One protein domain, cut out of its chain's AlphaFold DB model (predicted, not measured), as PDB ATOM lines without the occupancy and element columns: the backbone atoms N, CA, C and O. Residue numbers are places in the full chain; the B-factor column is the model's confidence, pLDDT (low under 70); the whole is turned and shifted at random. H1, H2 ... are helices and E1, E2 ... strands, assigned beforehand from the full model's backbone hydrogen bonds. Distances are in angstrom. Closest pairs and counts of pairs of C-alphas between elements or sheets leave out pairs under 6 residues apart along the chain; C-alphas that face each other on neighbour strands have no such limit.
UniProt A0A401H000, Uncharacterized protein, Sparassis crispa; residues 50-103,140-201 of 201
ATOM      1  N   PRO A  50      -8.150 -11.075  -0.225       97.56
ATOM      2  CA  PRO A  50      -7.668  -9.706  -0.397       97.56
ATOM      3  C   PRO A  50      -6.877  -9.222   0.822       97.56
ATOM      4  O   PRO A  50      -7.371  -9.297   1.943       97.56
ATOM      5  N   VAL A  51      -5.690  -8.647   0.591       96.50
ATOM      6  CA  VAL A  51      -4.742  -8.237   1.651       96.50
ATOM      7  C   VAL A  51      -5.354  -7.249   2.653       96.50
ATOM      8  O   VAL A  51      -5.000  -7.259   3.828       96.50
ATOM      9  N   HIS A  52      -6.286  -6.405   2.205       94.25
ATOM     10  CA  HIS A  52      -6.947  -5.396   3.036       94.25
ATOM     11  C   HIS A  52      -8.078  -5.955   3.922       94.25
ATOM     12  O   HIS A  52      -8.697  -5.188   4.663       94.25
ATOM     13  N   ARG A  53      -8.402  -7.253   3.830       95.62
ATOM     14  CA  ARG A  53      -9.410  -7.908   4.677       95.62
ATOM     15  C   ARG A  53      -8.764  -8.934   5.590       95.62
ATOM     16  O   ARG A  53      -7.783  -9.577   5.230       95.62
ATOM     17  N   TRP A  54      -9.389  -9.133   6.747       96.62
ATOM     18  CA  TRP A  54      -8.944 -10.133   7.705       96.62
ATOM     19  C   TRP A  54      -8.972 -11.543   7.086       96.62
ATOM     20  O   TRP A  54      -9.990 -11.916   6.491       96.62
ATOM     21  N   PRO A  55      -7.893 -12.333   7.216       97.25
ATOM     22  CA  PRO A  55      -7.847 -13.681   6.665       97.25
ATOM     23  C   PRO A  55      -8.798 -14.622   7.414       97.25
ATOM     24  O   PRO A  55      -8.882 -14.595   8.642       97.25
ATOM     25  N   LEU A  56      -9.508 -15.470   6.668       96.00
ATOM     26  CA  LEU A  56     -10.434 -16.463   7.232       96.00
ATOM     27  C   LEU A  56      -9.752 -17.800   7.529       96.00
ATOM     28  O   LEU A  56     -10.136 -18.506   8.458       96.00
ATOM     29  N   GLU A  57      -8.739 -18.146   6.739       96.06
ATOM     30  CA  GLU A  57      -7.992 -19.389   6.883       96.06
ATOM     31  C   GLU A  57      -6.751 -19.173   7.748       96.06
ATOM     32  O   GLU A  57      -6.105 -18.125   7.689       96.06
ATOM     33  N   LYS A  58      -6.393 -20.192   8.532       97.06
ATOM     34  CA  LYS A  58      -5.180 -20.199   9.349       97.06
ATOM     35  C   LYS A  58      -4.077 -20.953   8.618       97.06
ATOM     36  O   LYS A  58      -4.261 -22.119   8.279       97.06
ATOM     37  N   CYS A  59      -2.913 -20.327   8.458       97.00
ATOM     38  CA  CYS A  59      -1.728 -20.981   7.909       97.00
ATOM     39  C   CYS A  59      -0.594 -20.901   8.932       97.00
ATOM     40  O   CYS A  59       0.066 -19.873   9.064       97.00
ATOM     41  N   ALA A  60      -0.414 -21.963   9.720       97.88
ATOM     42  CA  ALA A  60       0.616 -21.992  10.752       97.88
ATOM     43  C   ALA A  60       1.982 -22.352  10.151       97.88
ATOM     44  O   ALA A  60       2.105 -23.353   9.447       97.88
ATOM     45  N   ALA A  61       3.015 -21.574  10.475       97.69
ATOM     46  CA  ALA A  61       4.397 -21.937  10.179       97.69
ATOM     47  C   ALA A  61       4.772 -23.207  10.956       97.69
ATOM     48  O   ALA A  61       4.631 -23.239  12.177       97.69
ATOM     49  N   LEU A  62       5.244 -24.253  10.279       96.50
ATOM     50  CA  LEU A  62       5.622 -25.504  10.950       96.50
ATOM     51  C   LEU A  62       6.916 -25.341  11.755       96.50
ATOM     52  O   LEU A  62       6.993 -25.748  12.911       96.50
ATOM     53  N   GLU A  63       7.902 -24.668  11.167       97.44
ATOM     54  CA  GLU A  63       9.229 -24.468  11.744       97.44
ATOM     55  C   GLU A  63       9.563 -22.977  11.868       97.44
ATOM     56  O   GLU A  63       8.842 -22.104  11.374       97.44
ATOM     57  N   ARG A  64      10.663 -22.666  12.562       97.69
ATOM     58  CA  ARG A  64      11.185 -21.298  12.616       97.69
ATOM     59  C   ARG A  64      11.727 -20.929  11.238       97.69
ATOM     60  O   ARG A  64      12.660 -21.557  10.755       97.69
ATOM     61  N   THR A  65      11.184 -19.874  10.655       98.12
ATOM     62  CA  THR A  65      11.468 -19.482   9.273       98.12
ATOM     63  C   THR A  65      11.629 -17.965   9.150       98.12
ATOM     64  O   THR A  65      11.495 -17.221  10.126       98.12
ATOM     65  N   ARG A  66      11.967 -17.485   7.955       98.31
ATOM     66  CA  ARG A  66      11.991 -16.070   7.590       98.31
ATOM     67  C   ARG A  66      11.002 -15.852   6.457       98.31
ATOM     68  O   ARG A  66      11.070 -16.563   5.468       98.31
ATOM     69  N   ILE A  67      10.104 -14.884   6.603       98.44
ATOM     70  CA  ILE A  67       9.135 -14.526   5.566       98.44
ATOM     71  C   ILE A  67       9.596 -13.285   4.806       98.44
ATOM     72  O   ILE A  67       9.973 -12.283   5.420       98.44
ATOM     73  N   HIS A  68       9.536 -13.359   3.480       98.25
ATOM     74  CA  HIS A  68       9.783 -12.257   2.559       98.25
ATOM     75  C   HIS A  68       8.494 -11.489   2.301       98.25
ATOM     76  O   HIS A  68       7.489 -12.047   1.860       98.25
ATOM     77  N   LEU A  69       8.527 -10.191   2.589       97.88
ATOM     78  CA  LEU A  69       7.388  -9.288   2.489       97.88
ATOM     79  C   LEU A  69       7.735  -8.158   1.506       97.88
ATOM     80  O   LEU A  69       8.383  -7.174   1.885       97.88
ATOM     81  N   PRO A  70       7.342  -8.284   0.225       96.69
ATOM     82  CA  PRO A  70       7.530  -7.243  -0.781       96.69
ATOM     83  C   PRO A  70       6.934  -5.906  -0.342       96.69
ATOM     84  O   PRO A  70       5.791  -5.852   0.108       96.69
ATOM     85  N   ARG A  71       7.687  -4.811  -0.499       92.75
ATOM     86  CA  ARG A  71       7.191  -3.456  -0.187       92.75
ATOM     87  C   ARG A  71       6.335  -2.861  -1.295       92.75
ATOM     88  O   ARG A  71       5.516  -1.992  -1.034       92.75
ATOM     89  N   THR A  72       6.545  -3.312  -2.527       94.50
ATOM     90  CA  THR A  72       5.829  -2.840  -3.713       94.50
ATOM     91  C   THR A  72       5.516  -4.008  -4.638       94.50
ATOM     92  O   THR A  72       6.077  -5.096  -4.484       94.50
ATOM     93  N   TYR A  73       4.698  -3.758  -5.658       95.38
ATOM     94  CA  TYR A  73       4.464  -4.689  -6.755       95.38
ATOM     95  C   TYR A  73       5.787  -5.203  -7.329       95.38
ATOM     96  O   TYR A  73       6.683  -4.412  -7.662       95.38
ATOM     97  N   ARG A  74       5.913  -6.533  -7.403       94.56
ATOM     98  CA  ARG A  74       7.130  -7.237  -7.832       94.56
ATOM     99  C   ARG A  74       8.403  -6.784  -7.099       94.56
ATOM    100  O   ARG A  74       9.472  -6.690  -7.699       94.56
ATOM    101  N   ALA A  75       8.265  -6.392  -5.833       94.25
ATOM    102  CA  ALA A  75       9.355  -6.004  -4.944       94.25
ATOM    103  C   ALA A  75      10.342  -4.946  -5.491       94.25
ATOM    104  O   ALA A  75      11.490  -4.878  -5.053       94.25
ATOM    105  N   ARG A  76       9.914  -4.074  -6.417       91.19
ATOM    106  CA  ARG A  76      10.762  -3.000  -6.978       91.19
ATOM    107  C   ARG A  76      11.298  -2.025  -5.922       91.19
ATOM    108  O   ARG A  76      12.403  -1.520  -6.071       91.19
ATOM    109  N   GLY A  77      10.529  -1.771  -4.864       87.00
ATOM    110  CA  GLY A  77      10.922  -0.963  -3.703       87.00
ATOM    111  C   GLY A  77      11.606  -1.759  -2.587       87.00
ATOM    112  O   GLY A  77      11.695  -1.271  -1.460       87.00
ATOM    113  N   GLY A  78      12.054  -2.983  -2.877       93.69
ATOM    114  CA  GLY A  78      12.729  -3.867  -1.938       93.69
ATOM    115  C   GLY A  78      11.813  -4.879  -1.247       93.69
ATOM    116  O   GLY A  78      10.583  -4.871  -1.378       93.69
ATOM    117  N   LEU A  79      12.466  -5.761  -0.495       94.75
ATOM    118  CA  LEU A  79      11.875  -6.838   0.294       94.75
ATOM    119  C   LEU A  79      12.180  -6.574   1.767       94.75
ATOM    120  O   LEU A  79      13.309  -6.231   2.117       94.75
ATOM    121  N   GLU A  80      11.182  -6.726   2.630       95.88
ATOM    122  CA  GLU A  80      11.389  -6.759   4.075       95.88
ATOM    123  C   GLU A  80      11.349  -8.212   4.545       95.88
ATOM    124  O   GLU A  80      10.388  -8.927   4.276       95.88
ATOM    125  N   VAL A  81      12.393  -8.657   5.240       97.44
ATOM    126  CA  VAL A  81      12.481 -10.027   5.751       97.44
ATOM    127  C   VAL A  81      12.174 -10.015   7.241       97.44
ATOM    128  O   VAL A  81      12.840  -9.314   8.006       97.44
ATOM    129  N   ARG A  82      11.178 -10.794   7.675       97.88
ATOM    130  CA  ARG A  82      10.816 -10.924   9.097       97.88
ATOM    131  C   ARG A  82      11.015 -12.352   9.587       97.88
ATOM    132  O   ARG A  82      10.678 -13.309   8.899       97.88
ATOM    133  N   ALA A  83      11.555 -12.505  10.794       98.06
ATOM    134  CA  ALA A  83      11.654 -13.810  11.439       98.06
ATOM    135  C   ALA A  83      10.275 -14.257  11.947       98.06
ATOM    136  O   ALA A  83       9.566 -13.491  12.602       98.06
ATOM    137  N   VAL A  84       9.915 -15.506  11.666       98.25
ATOM    138  CA  VAL A  84       8.651 -16.135  12.052       98.25
ATOM    139  C   VAL A  84       8.947 -17.315  12.969       98.25
ATOM    140  O   VAL A  84       9.795 -18.160  12.680       98.25
ATOM    141  N   HIS A  85       8.252 -17.361  14.100       98.19
ATOM    142  CA  HIS A  85       8.362 -18.461  15.053       98.19
ATOM    143  C   HIS A  85       7.486 -19.640  14.614       98.19
ATOM    144  O   HIS A  85       6.440 -19.442  13.995       98.19
ATOM    145  N   SER A  86       7.878 -20.860  14.983       98.00
ATOM    146  CA  SER A  86       7.053 -22.055  14.781       98.00
ATOM    147  C   SER A  86       5.677 -21.885  15.435       98.00
ATOM    148  O   SER A  86       5.570 -21.413  16.568       98.00
ATOM    149  N   GLY A  87       4.626 -22.274  14.725       98.06
ATOM    150  CA  GLY A  87       3.226 -22.156  15.128       98.06
ATOM    151  C   GLY A  87       2.591 -20.784  14.876       98.06
ATOM    152  O   GLY A  87       1.379 -20.647  15.061       98.06
ATOM    153  N   ALA A  88       3.358 -19.772  14.453       98.31
ATOM    154  CA  ALA A  88       2.809 -18.458  14.131       98.31
ATOM    155  C   ALA A  88       1.910 -18.515  12.884       98.31
ATOM    156  O   ALA A  88       2.203 -19.234  11.931       98.31
ATOM    157  N   ASP A  89       0.823 -17.742  12.887       98.38
ATOM    158  CA  ASP A  89      -0.098 -17.647  11.751       98.38
ATOM    159  C   ASP A  89       0.434 -16.662  10.699       98.38
ATOM    160  O   ASP A  89       0.470 -15.447  10.925       98.38
ATOM    161  N   LEU A  90       0.848 -17.203   9.552       98.38
ATOM    162  CA  LEU A  90       1.403 -16.452   8.431       98.38
ATOM    163  C   LEU A  90       0.388 -15.460   7.861       98.38
ATOM    164  O   LEU A  90       0.749 -14.315   7.597       98.38
ATOM    165  N   ASN A  91      -0.886 -15.849   7.752       98.19
ATOM    166  CA  ASN A  91      -1.919 -14.989   7.177       98.19
ATOM    167  C   ASN A  91      -2.134 -13.738   8.035       98.19
ATOM    168  O   ASN A  91      -2.175 -12.619   7.520       98.19
ATOM    169  N   VAL A  92      -2.210 -13.911   9.357       98.12
ATOM    170  CA  VAL A  92      -2.356 -12.791  10.298       98.12
ATOM    171  C   VAL A  92      -1.118 -11.896  10.287       98.12
ATOM    172  O   VAL A  92      -1.250 -10.671  10.344       98.12
ATOM    173  N   LEU A  93       0.082 -12.478  10.200       98.12
ATOM    174  CA  LEU A  93       1.336 -11.727  10.123       98.12
ATOM    175  C   LEU A  93       1.387 -10.862   8.858       98.12
ATOM    176  O   LEU A  93       1.649  -9.663   8.958       98.12
ATOM    177  N   VAL A  94       1.089 -11.449   7.697       98.06
ATOM    178  CA  VAL A  94       1.057 -10.758   6.400       98.06
ATOM    179  C   VAL A  94       0.016  -9.641   6.403       98.06
ATOM    180  O   VAL A  94       0.332  -8.505   6.057       98.06
ATOM    181  N   HIS A  95      -1.206  -9.924   6.860       97.62
ATOM    182  CA  HIS A  95      -2.270  -8.925   6.957       97.62
ATOM    183  C   HIS A  95      -1.860  -7.734   7.838       97.62
ATOM    184  O   HIS A  95      -1.976  -6.580   7.431       97.62
ATOM    185  N   ARG A  96      -1.321  -8.003   9.037       96.94
ATOM    186  CA  ARG A  96      -0.855  -6.950   9.952       96.94
ATOM    187  C   ARG A  96       0.275  -6.128   9.354       96.94
ATOM    188  O   ARG A  96       0.253  -4.912   9.495       96.94
ATOM    189  N   PHE A  97       1.230  -6.774   8.687       96.50
ATOM    190  CA  PHE A  97       2.313  -6.073   8.011       96.50
ATOM    191  C   PHE A  97       1.769  -5.091   6.975       96.50
ATOM    192  O   PHE A  97       2.173  -3.937   6.952       96.50
ATOM    193  N   TYR A  98       0.818  -5.511   6.147       95.81
ATOM    194  CA  TYR A  98       0.332  -4.682   5.048       95.81
ATOM    195  C   TYR A  98      -0.736  -3.646   5.422       95.81
ATOM    196  O   TYR A  98      -0.979  -2.706   4.655       95.81
ATOM    197  N   LEU A  99      -1.354  -3.790   6.594       93.56
ATOM    198  CA  LEU A  99      -2.159  -2.742   7.219       93.56
ATOM    199  C   LEU A  99      -1.338  -1.765   8.062       93.56
ATOM    200  O   LEU A  99      -1.873  -0.733   8.453       93.56
ATOM    201  N   GLU A 100      -0.069  -2.072   8.337       91.44
ATOM    202  CA  GLU A 100       0.822  -1.165   9.054       91.44
ATOM    203  C   GLU A 100       0.931   0.155   8.278       91.44
ATOM    204  O   GLU A 100       1.238   0.177   7.079       91.44
ATOM    205  N   GLU A 101       0.655   1.259   8.964       86.62
ATOM    206  CA  GLU A 101       0.753   2.596   8.395       86.62
ATOM    207  C   GLU A 101       2.210   2.910   8.069       86.62
ATOM    208  O   GLU A 101       3.111   2.747   8.902       86.62
ATOM    209  N   VAL A 102       2.459   3.385   6.849       79.50
ATOM    210  CA  VAL A 102       3.789   3.864   6.490       79.50
ATOM    211  C   VAL A 102       3.951   5.225   7.143       79.50
ATOM    212  O   VAL A 102       3.436   6.226   6.645       79.50
ATOM    213  N   ARG A 103       4.665   5.286   8.271       75.50
ATOM    214  CA  ARG A 103       5.059   6.570   8.857       75.50
ATOM    215  C   ARG A 103       5.887   7.326   7.824       75.50
ATOM    216  O   ARG A 103       7.036   6.977   7.558       75.50
ATOM    217  N   VAL A 140      -6.391  10.049   5.309       66.12
ATOM    218  CA  VAL A 140      -5.832   9.222   4.218       66.12
ATOM    219  C   VAL A 140      -4.415   8.831   4.623       66.12
ATOM    220  O   VAL A 140      -3.443   9.457   4.201       66.12
ATOM    221  N   VAL A 141      -4.295   7.847   5.514       73.31
ATOM    222  CA  VAL A 141      -2.985   7.328   5.913       73.31
ATOM    223  C   VAL A 141      -2.533   6.287   4.889       73.31
ATOM    224  O   VAL A 141      -3.207   5.265   4.752       73.31
ATOM    225  N   PRO A 142      -1.407   6.503   4.180       78.50
ATOM    226  CA  PRO A 142      -0.925   5.551   3.191       78.50
ATOM    227  C   PRO A 142      -0.560   4.228   3.869       78.50
ATOM    228  O   PRO A 142       0.299   4.166   4.760       78.50
ATOM    229  N   ARG A 143      -1.211   3.150   3.436       85.19
ATOM    230  CA  ARG A 143      -0.942   1.793   3.924       85.19
ATOM    231  C   ARG A 143      -0.007   1.050   2.979       85.19
ATOM    232  O   ARG A 143      -0.008   1.256   1.768       85.19
ATOM    233  N   ARG A 144       0.778   0.114   3.523       88.19
ATOM    234  CA  ARG A 144       1.776  -0.639   2.739       88.19
ATOM    235  C   ARG A 144       1.169  -1.421   1.567       88.19
ATOM    236  O   ARG A 144       1.825  -1.548   0.536       88.19
ATOM    237  N   HIS A 145      -0.060  -1.932   1.692       83.00
ATOM    238  CA  HIS A 145      -0.696  -2.684   0.600       83.00
ATOM    239  C   HIS A 145      -1.011  -1.851  -0.645       83.00
ATOM    240  O   HIS A 145      -1.106  -2.428  -1.724       83.00
ATOM    241  N   GLU A 146      -1.138  -0.527  -0.535       85.12
ATOM    242  CA  GLU A 146      -1.457   0.346  -1.676       85.12
ATOM    243  C   GLU A 146      -0.355   0.327  -2.747       85.12
ATOM    244  O   GLU A 146      -0.605   0.572  -3.924       85.12
ATOM    245  N   TYR A 147       0.868  -0.038  -2.361       88.81
ATOM    246  CA  TYR A 147       2.006  -0.141  -3.270       88.81
ATOM    247  C   TYR A 147       2.139  -1.513  -3.942       88.81
ATOM    248  O   TYR A 147       3.005  -1.686  -4.805       88.81
ATOM    249  N   LEU A 148       1.325  -2.502  -3.558       93.31
ATOM    250  CA  LEU A 148       1.365  -3.855  -4.125       93.31
ATOM    251  C   LEU A 148       0.595  -3.985  -5.439       93.31
ATOM    252  O   LEU A 148       0.817  -4.953  -6.161       93.31
ATOM    253  N   GLY A 149      -0.288  -3.036  -5.738       93.56
ATOM    254  CA  GLY A 149      -1.168  -3.075  -6.897       93.56
ATOM    255  C   GLY A 149      -2.595  -2.631  -6.558       93.56
ATOM    256  O   GLY A 149      -2.894  -2.338  -5.401       93.56
ATOM    257  N   PRO A 150      -3.472  -2.549  -7.570       95.19
ATOM    258  CA  PRO A 150      -4.872  -2.146  -7.416       95.19
ATOM    259  C   PRO A 150      -5.767  -3.135  -6.644       95.19
ATOM    260  O   PRO A 150      -6.657  -2.679  -5.930       95.19
ATOM    261  N   ASP A 151      -5.578  -4.457  -6.765       96.12
ATOM    262  CA  ASP A 151      -6.309  -5.451  -5.945       96.12
ATOM    263  C   ASP A 151      -5.403  -6.639  -5.571       96.12
ATOM    264  O   ASP A 151      -5.562  -7.736  -6.122       96.12
ATOM    265  N   PRO A 152      -4.429  -6.438  -4.659       97.19
ATOM    266  CA  PRO A 152      -3.495  -7.476  -4.254       97.19
ATOM    267  C   PRO A 152      -4.185  -8.508  -3.355       97.19
ATOM    268  O   PRO A 152      -4.767  -8.188  -2.310       97.19
ATOM    269  N   ARG A 153      -4.072  -9.780  -3.740       97.94
ATOM    270  CA  ARG A 153      -4.604 -10.928  -3.003       97.94
ATOM    271  C   ARG A 153      -3.507 -11.933  -2.711       97.94
ATOM    272  O   ARG A 153      -2.661 -12.190  -3.564       97.94
ATOM    273  N   VAL A 154      -3.536 -12.524  -1.525       98.06
ATOM    274  CA  VAL A 154      -2.613 -13.594  -1.143       98.06
ATOM    275  C   VAL A 154      -3.217 -14.921  -1.573       98.06
ATOM    276  O   VAL A 154      -4.323 -15.263  -1.161       98.06
ATOM    277  N   VAL A 155      -2.491 -15.657  -2.412       97.19
ATOM    278  CA  VAL A 155      -2.879 -16.996  -2.887       97.19
ATOM    279  C   VAL A 155      -2.380 -18.071  -1.928       97.19
ATOM    280  O   VAL A 155      -3.047 -19.079  -1.719       97.19
ATOM    281  N   GLY A 156      -1.191 -17.871  -1.364       96.69
ATOM    282  CA  GLY A 156      -0.548 -18.835  -0.487       96.69
ATOM    283  C   GLY A 156       0.925 -18.522  -0.275       96.69
ATOM    284  O   GLY A 156       1.380 -17.397  -0.498       96.69
ATOM    285  N   TYR A 157       1.665 -19.544   0.136       97.19
ATOM    286  CA  TYR A 157       3.063 -19.441   0.533       97.19
ATOM    287  C   TYR A 157       3.901 -20.459  -0.228       97.19
ATOM    288  O   TYR A 157       3.445 -21.577  -0.464       97.19
ATOM    289  N   PHE A 158       5.107 -20.062  -0.612       96.19
ATOM    290  CA  PHE A 158       6.129 -20.956  -1.135       96.19
ATOM    291  C   PHE A 158       7.225 -21.114  -0.089       96.19
ATOM    292  O   PHE A 158       7.720 -20.114   0.429       96.19
ATOM    293  N   PHE A 159       7.572 -22.358   0.219       95.75
ATOM    294  CA  PHE A 159       8.664 -22.693   1.122       95.75
ATOM    295  C   PHE A 159       9.850 -23.098   0.261       95.75
ATOM    296  O   PHE A 159       9.760 -24.075  -0.482       95.75
ATOM    297  N   ASP A 160      10.932 -22.333   0.331       95.50
ATOM    298  CA  ASP A 160      12.144 -22.685  -0.391       95.50
ATOM    299  C   ASP A 160      12.914 -23.815   0.328       95.50
ATOM    300  O   ASP A 160      12.621 -24.199   1.466       95.50
ATOM    301  N   GLY A 161      13.939 -24.357  -0.334       94.44
ATOM    302  CA  GLY A 161      14.813 -25.369   0.267       94.44
ATOM    303  C   GLY A 161      15.715 -24.841   1.395       94.44
ATOM    304  O   GLY A 161      16.336 -25.641   2.091       94.44
ATOM    305  N   ALA A 162      15.808 -23.521   1.580       95.69
ATOM    306  CA  ALA A 162      16.577 -22.879   2.647       95.69
ATOM    307  C   ALA A 162      15.737 -22.613   3.911       95.69
ATOM    308  O   ALA A 162      16.266 -22.124   4.914       95.69
ATOM    309  N   GLY A 163      14.443 -22.947   3.882       95.06
ATOM    310  CA  GLY A 163      13.512 -22.685   4.969       95.06
ATOM    311  C   GLY A 163      13.106 -21.215   5.063       95.06
ATOM    312  O   GLY A 163      12.831 -20.738   6.164       95.06
ATOM    313  N   GLU A 164      13.089 -20.482   3.953       97.44
ATOM    314  CA  GLU A 164      12.497 -19.156   3.784       97.44
ATOM    315  C   GLU A 164      11.097 -19.271   3.155       97.44
ATOM    316  O   GLU A 164      10.789 -20.188   2.391       97.44
ATOM    317  N   VAL A 165      10.212 -18.344   3.522       98.12
ATOM    318  CA  VAL A 165       8.825 -18.286   3.055       98.12
ATOM    319  C   VAL A 165       8.641 -17.088   2.147       98.12
ATOM    320  O   VAL A 165       8.882 -15.950   2.548       98.12
ATOM    321  N   HIS A 166       8.103 -17.336   0.963       97.88
ATOM    322  CA  HIS A 166       7.771 -16.314  -0.017       97.88
ATOM    323  C   HIS A 166       6.255 -16.224  -0.176       97.88
ATOM    324  O   HIS A 166       5.559 -17.241  -0.271       97.88
ATOM    325  N   VAL A 167       5.717 -15.005  -0.186       97.94
ATOM    326  CA  VAL A 167       4.274 -14.786  -0.342       97.94
ATOM    327  C   VAL A 167       3.918 -14.788  -1.826       97.94
ATOM    328  O   VAL A 167       4.478 -14.024  -2.614       97.94
ATOM    329  N   ARG A 168       2.958 -15.632  -2.208       97.38
ATOM    330  CA  ARG A 168       2.423 -15.684  -3.572       97.38
ATOM    331  C   ARG A 168       1.232 -14.752  -3.688       97.38
ATOM    332  O   ARG A 168       0.223 -14.930  -3.000       97.38
ATOM    333  N   PHE A 169       1.335 -13.794  -4.598       97.62
ATOM    334  CA  PHE A 169       0.295 -12.813  -4.855       97.62
ATOM    335  C   PHE A 169      -0.431 -13.076  -6.173       97.62
ATOM    336  O   PHE A 169       0.154 -13.511  -7.167       97.62
ATOM    337  N   TRP A 170      -1.717 -12.746  -6.172       97.06
ATOM    338  CA  TRP A 170      -2.561 -12.588  -7.347       97.06
ATOM    339  C   TRP A 170      -3.159 -11.188  -7.319       97.06
ATOM    340  O   TRP A 170      -3.803 -10.820  -6.340       97.06
ATOM    341  N   ASP A 171      -2.979 -10.418  -8.387       96.88
ATOM    342  CA  ASP A 171      -3.691  -9.153  -8.547       96.88
ATOM    343  C   ASP A 171      -4.904  -9.368  -9.458       96.88
ATOM    344  O   ASP A 171      -4.761  -9.729 -10.630       96.88
ATOM    345  N   ALA A 172      -6.115  -9.188  -8.924       95.31
ATOM    346  CA  ALA A 172      -7.337  -9.487  -9.673       95.31
ATOM    347  C   ALA A 172      -7.601  -8.500 -10.820       95.31
ATOM    348  O   ALA A 172      -8.242  -8.867 -11.810       95.31
ATOM    349  N   PHE A 173      -7.101  -7.270 -10.703       95.19
ATOM    350  CA  PHE A 173      -7.278  -6.225 -11.702       95.19
ATOM    351  C   PHE A 173      -6.241  -6.357 -12.822       95.19
ATOM    352  O   PHE A 173      -6.607  -6.382 -13.998       95.19
ATOM    353  N   LEU A 174      -4.962  -6.532 -12.475       95.12
ATOM    354  CA  LEU A 174      -3.875  -6.764 -13.436       95.12
ATOM    355  C   LEU A 174      -3.905  -8.178 -14.033       95.12
ATOM    356  O   LEU A 174      -3.316  -8.413 -15.086       95.12
ATOM    357  N   ARG A 175      -4.604  -9.111 -13.376       94.62
ATOM    358  CA  ARG A 175      -4.660 -10.539 -13.718       94.62
ATOM    359  C   ARG A 175      -3.277 -11.191 -13.765       94.62
ATOM    360  O   ARG A 175      -3.047 -12.081 -14.588       94.62
ATOM    361  N   ASP A 176      -2.383 -10.763 -12.877       95.00
ATOM    362  CA  ASP A 176      -1.001 -11.240 -12.810       95.00
ATOM    363  C   ASP A 176      -0.712 -12.006 -11.513       95.00
ATOM    364  O   ASP A 176      -1.246 -11.681 -10.450       95.00
ATOM    365  N   GLN A 177       0.140 -13.029 -11.616       95.75
ATOM    366  CA  GLN A 177       0.633 -13.834 -10.494       95.75
ATOM    367  C   GLN A 177       2.107 -13.544 -10.290       95.75
ATOM    368  O   GLN A 177       2.911 -13.664 -11.216       95.75
ATOM    369  N   TRP A 178       2.492 -13.198  -9.072       97.06
ATOM    370  CA  TRP A 178       3.874 -12.840  -8.796       97.06
ATOM    371  C   TRP A 178       4.295 -13.244  -7.389       97.06
ATOM    372  O   TRP A 178       3.475 -13.437  -6.491       97.06
ATOM    373  N   MET A 179       5.601 -13.413  -7.238       96.75
ATOM    374  CA  MET A 179       6.274 -13.787  -6.003       96.75
ATOM    375  C   MET A 179       7.614 -13.053  -5.998       96.75
ATOM    376  O   MET A 179       8.387 -13.161  -6.951       96.75
ATOM    377  N   ASP A 180       7.860 -12.246  -4.970       96.06
ATOM    378  CA  ASP A 180       9.028 -11.363  -4.873       96.06
ATOM    379  C   ASP A 180       9.228 -10.480  -6.109       96.06
ATOM    380  O   ASP A 180       8.402  -9.612  -6.372       96.06
ATOM    381  N   THR A 181      10.318 -10.668  -6.860       96.62
ATOM    382  CA  THR A 181      10.662  -9.895  -8.064       96.62
ATOM    383  C   THR A 181      10.194 -10.548  -9.363       96.62
ATOM    384  O   THR A 181      10.222  -9.911 -10.420       96.62
ATOM    385  N   GLN A 182       9.736 -11.799  -9.297       95.62
ATOM    386  CA  GLN A 182       9.448 -12.622 -10.463       95.62
ATOM    387  C   GLN A 182       7.952 -12.880 -10.648       95.62
ATOM    388  O   GLN A 182       7.151 -12.879  -9.712       95.62
ATOM    389  N   THR A 183       7.571 -13.111 -11.902       94.81
ATOM    390  CA  THR A 183       6.256 -13.659 -12.228       94.81
ATOM    391  C   THR A 183       6.283 -15.139 -11.898       94.81
ATOM    392  O   THR A 183       7.147 -15.873 -12.372       94.81
ATOM    393  N   TRP A 184       5.332 -15.573 -11.084       91.00
ATOM    394  CA  TRP A 184       5.223 -16.969 -10.710       91.00
ATOM    395  C   TRP A 184       4.470 -17.721 -11.805       91.00
ATOM    396  O   TRP A 184       3.334 -17.381 -12.151       91.00
ATOM    397  N   GLN A 185       5.121 -18.736 -12.365       89.56
ATOM    398  CA  GLN A 185       4.508 -19.687 -13.282       89.56
ATOM    399  C   GLN A 185       4.417 -21.045 -12.597       89.56
ATOM    400  O   GLN A 185       5.166 -21.343 -11.672       89.56
ATOM    401  N   PHE A 186       3.453 -21.843 -13.027       88.69
ATOM    402  CA  PHE A 186       3.294 -23.208 -12.560       88.69
ATOM    403  C   PHE A 186       2.931 -24.078 -13.745       88.69
ATOM    404  O   PHE A 186       2.239 -23.626 -14.668       88.69
ATOM    405  N   ASP A 187       3.379 -25.321 -13.684       90.75
ATOM    406  CA  ASP A 187       3.031 -26.338 -14.654       90.75
ATOM    407  C   ASP A 187       2.257 -27.466 -13.974       90.75
ATOM    408  O   ASP A 187       2.267 -27.640 -12.753       90.75
ATOM    409  N   VAL A 188       1.540 -28.230 -14.784       92.31
ATOM    410  CA  VAL A 188       0.751 -29.362 -14.326       92.31
ATOM    411  C   VAL A 188       1.276 -30.594 -15.036       92.31
ATOM    412  O   VAL A 188       1.365 -30.639 -16.265       92.31
ATOM    413  N   ARG A 189       1.633 -31.608 -14.251       91.06
ATOM    414  CA  ARG A 189       2.117 -32.888 -14.756       91.06
ATOM    415  C   ARG A 189       1.149 -33.980 -14.346       91.06
ATOM    416  O   ARG A 189       0.611 -33.974 -13.244       91.06
ATOM    417  N   MET A 190       0.918 -34.925 -15.244       89.50
ATOM    418  CA  MET A 190       0.135 -36.103 -14.910       89.50
ATOM    419  C   MET A 190       0.961 -37.013 -13.989       89.50
ATOM    420  O   MET A 190       2.102 -37.351 -14.315       89.50
ATOM    421  N   ASP A 191       0.400 -37.370 -12.838       89.81
ATOM    422  CA  ASP A 191       1.004 -38.292 -11.881       89.81
ATOM    423  C   ASP A 191       0.901 -39.759 -12.352       89.81
ATOM    424  O   ASP A 191       0.280 -40.082 -13.372       89.81
ATOM    425  N   GLU A 192       1.500 -40.682 -11.595       89.88
ATOM    426  CA  GLU A 192       1.429 -42.128 -11.868       89.88
ATOM    427  C   GLU A 192      -0.016 -42.659 -11.846       89.88
ATOM    428  O   GLU A 192      -0.359 -43.644 -12.511       89.88
ATOM    429  N   HIS A 193      -0.900 -41.967 -11.128       86.50
ATOM    430  CA  HIS A 193      -2.323 -42.248 -11.017       86.50
ATOM    431  C   HIS A 193      -3.156 -41.571 -12.106       86.50
ATOM    432  O   HIS A 193      -4.379 -41.694 -12.086       86.50
ATOM    433  N   GLY A 194      -2.539 -40.982 -13.134       86.25
ATOM    434  CA  GLY A 194      -3.249 -40.355 -14.250       86.25
ATOM    435  C   GLY A 194      -4.045 -39.110 -13.851       86.25
ATOM    436  O   GLY A 194      -4.944 -38.707 -14.584       86.25
ATOM    437  N   LYS A 195      -3.772 -38.536 -12.679       87.69
ATOM    438  CA  LYS A 195      -4.352 -37.287 -12.204       87.69
ATOM    439  C   LYS A 195      -3.366 -36.160 -12.482       87.69
ATOM    440  O   LYS A 195      -2.158 -36.292 -12.311       87.69
ATOM    441  N   TRP A 196      -3.892 -35.037 -12.938       85.75
ATOM    442  CA  TRP A 196      -3.119 -33.818 -13.110       85.75
ATOM    443  C   TRP A 196      -2.746 -33.263 -11.729       85.75
ATOM    444  O   TRP A 196      -3.622 -32.870 -10.959       85.75
ATOM    445  N   ALA A 197      -1.455 -33.286 -11.410       87.88
ATOM    446  CA  ALA A 197      -0.886 -32.764 -10.178       87.88
ATOM    447  C   ALA A 197      -0.055 -31.513 -10.478       87.88
ATOM    448  O   ALA A 197       0.598 -31.405 -11.521       87.88
ATOM    449  N   GLU A 198      -0.101 -30.553  -9.560       88.81
ATOM    450  CA  GLU A 198       0.759 -29.379  -9.620       88.81
ATOM    451  C   GLU A 198       2.220 -29.800  -9.478       88.81
ATOM    452  O   GLU A 198       2.566 -30.586  -8.593       88.81
ATOM    453  N   ARG A 199       3.073 -29.250 -10.341       85.50
ATOM    454  CA  ARG A 199       4.510 -29.262 -10.126       85.50
ATOM    455  C   ARG A 199       4.921 -27.862  -9.700       85.50
ATOM    456  O   ARG A 199       4.811 -26.920 -10.483       85.50
ATOM    457  N   GLU A 200       5.355 -27.746  -8.455       75.69
ATOM    458  CA  GLU A 200       6.116 -26.581  -8.023       75.69
ATOM    459  C   GLU A 200       7.544 -26.751  -8.556       75.69
ATOM    460  O   GLU A 200       8.122 -27.837  -8.426       75.69
ATOM    461  N   ASP A 201       8.038 -25.730  -9.261       60.88
ATOM    462  CA  ASP A 201       9.410 -25.679  -9.787       60.88
ATOM    463  C   ASP A 201      10.442 -25.444  -8.677       60.88
ATOM    464  O   ASP A 201      10.122 -24.713  -7.708       60.88
TER     465      ASP A 201
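What this domain is: This is residues 50 to 103 and 140 to 201 of the 201 residues of an uncharacterized protein of Sparassis crispa (UniProt A0A401H000). A strongly twisted sheet of five strands, E1 to E5, makes the core, with helix H1 crossing over E1 and E4 and the short helix H2 near one end. Beyond the other end a small hairpin of E6 and E7 forms a separate two-stranded arm, apart from the other named elements, and makes much of the length. The printed part has 116 residues, in the order E1 E2 H1 H2 E3 E4 E5 E6 E7; the larger sheet is branched and mixed, the smaller antiparallel. The class is mixed, helices and strands, with 54 residues, under half, in named elements. By its radius of gyration of the C-alphas, 15.0 A, the whole is compact, yet its outline is elongated, 54 by 34 by 27 A.

Where its parts are: Find C-alpha 164 at (12.497, -19.156, 3.784); from there E4 runs 22.7 A to residue 171. E3, residues 152 to 159, covers 20.2 A and bends by 57 degrees at residue 155. E1 is residues 65 to 70, 16.3 A; E2 is residues 79 to 84, 15.3 A; E5 is residues 176 to 179. H1 begins at C-alpha 90, (1.403, -16.452, 8.431), and runs 14.2 A to residue 99; H2 is residues 144 to 147. E6 is residues 187 to 190, and E7, residues 196 to 199, ends at C-alpha 199, (4.510, -29.262, -10.126).

How they stand to each other: Start at E4, which has three neighbours: E1 and E5 on one side, E3 on the other side. E3, E4 and E5 form a meander, each strand the antiparallel neighbour of the one before; look for N 153 and O 170 at 2.8 A, and N 169 and O 178 at 2.9 A. E1 is parallel to E4, with N 68 and O 165 at 2.8 A. E1 and E2 are an antiparallel hairpin, with N 67 and O 82 at 2.8 A. H1 is on this sheet at a height of 9.2 A and runs across the strands, at 64 degrees to E4 on the local plane; its closest C-alpha pair with E1 is Leu 69 and Val 94, 7.6 A. H2 only grazes the sheet and touches H1, the closest C-alphas being those of Tyr 98 and Arg 144, 4.9 A. In H1 every O i to N i+4 pair is within hydrogen-bond range; H2 is too short for one. In the hairpin of E6 and E7, N 197 and O 189 are 2.8 A apart.

The domain as a whole: The two C-alphas farthest apart, those of Val 140 and Glu 192, are 54.3 A apart. Residues 104 to 139 are not printed; C-alphas 103 and 140 are 12.1 A apart across this cut. Of the links that are printed whole, none is long. Confidence is under 70 at residues 140 and 201.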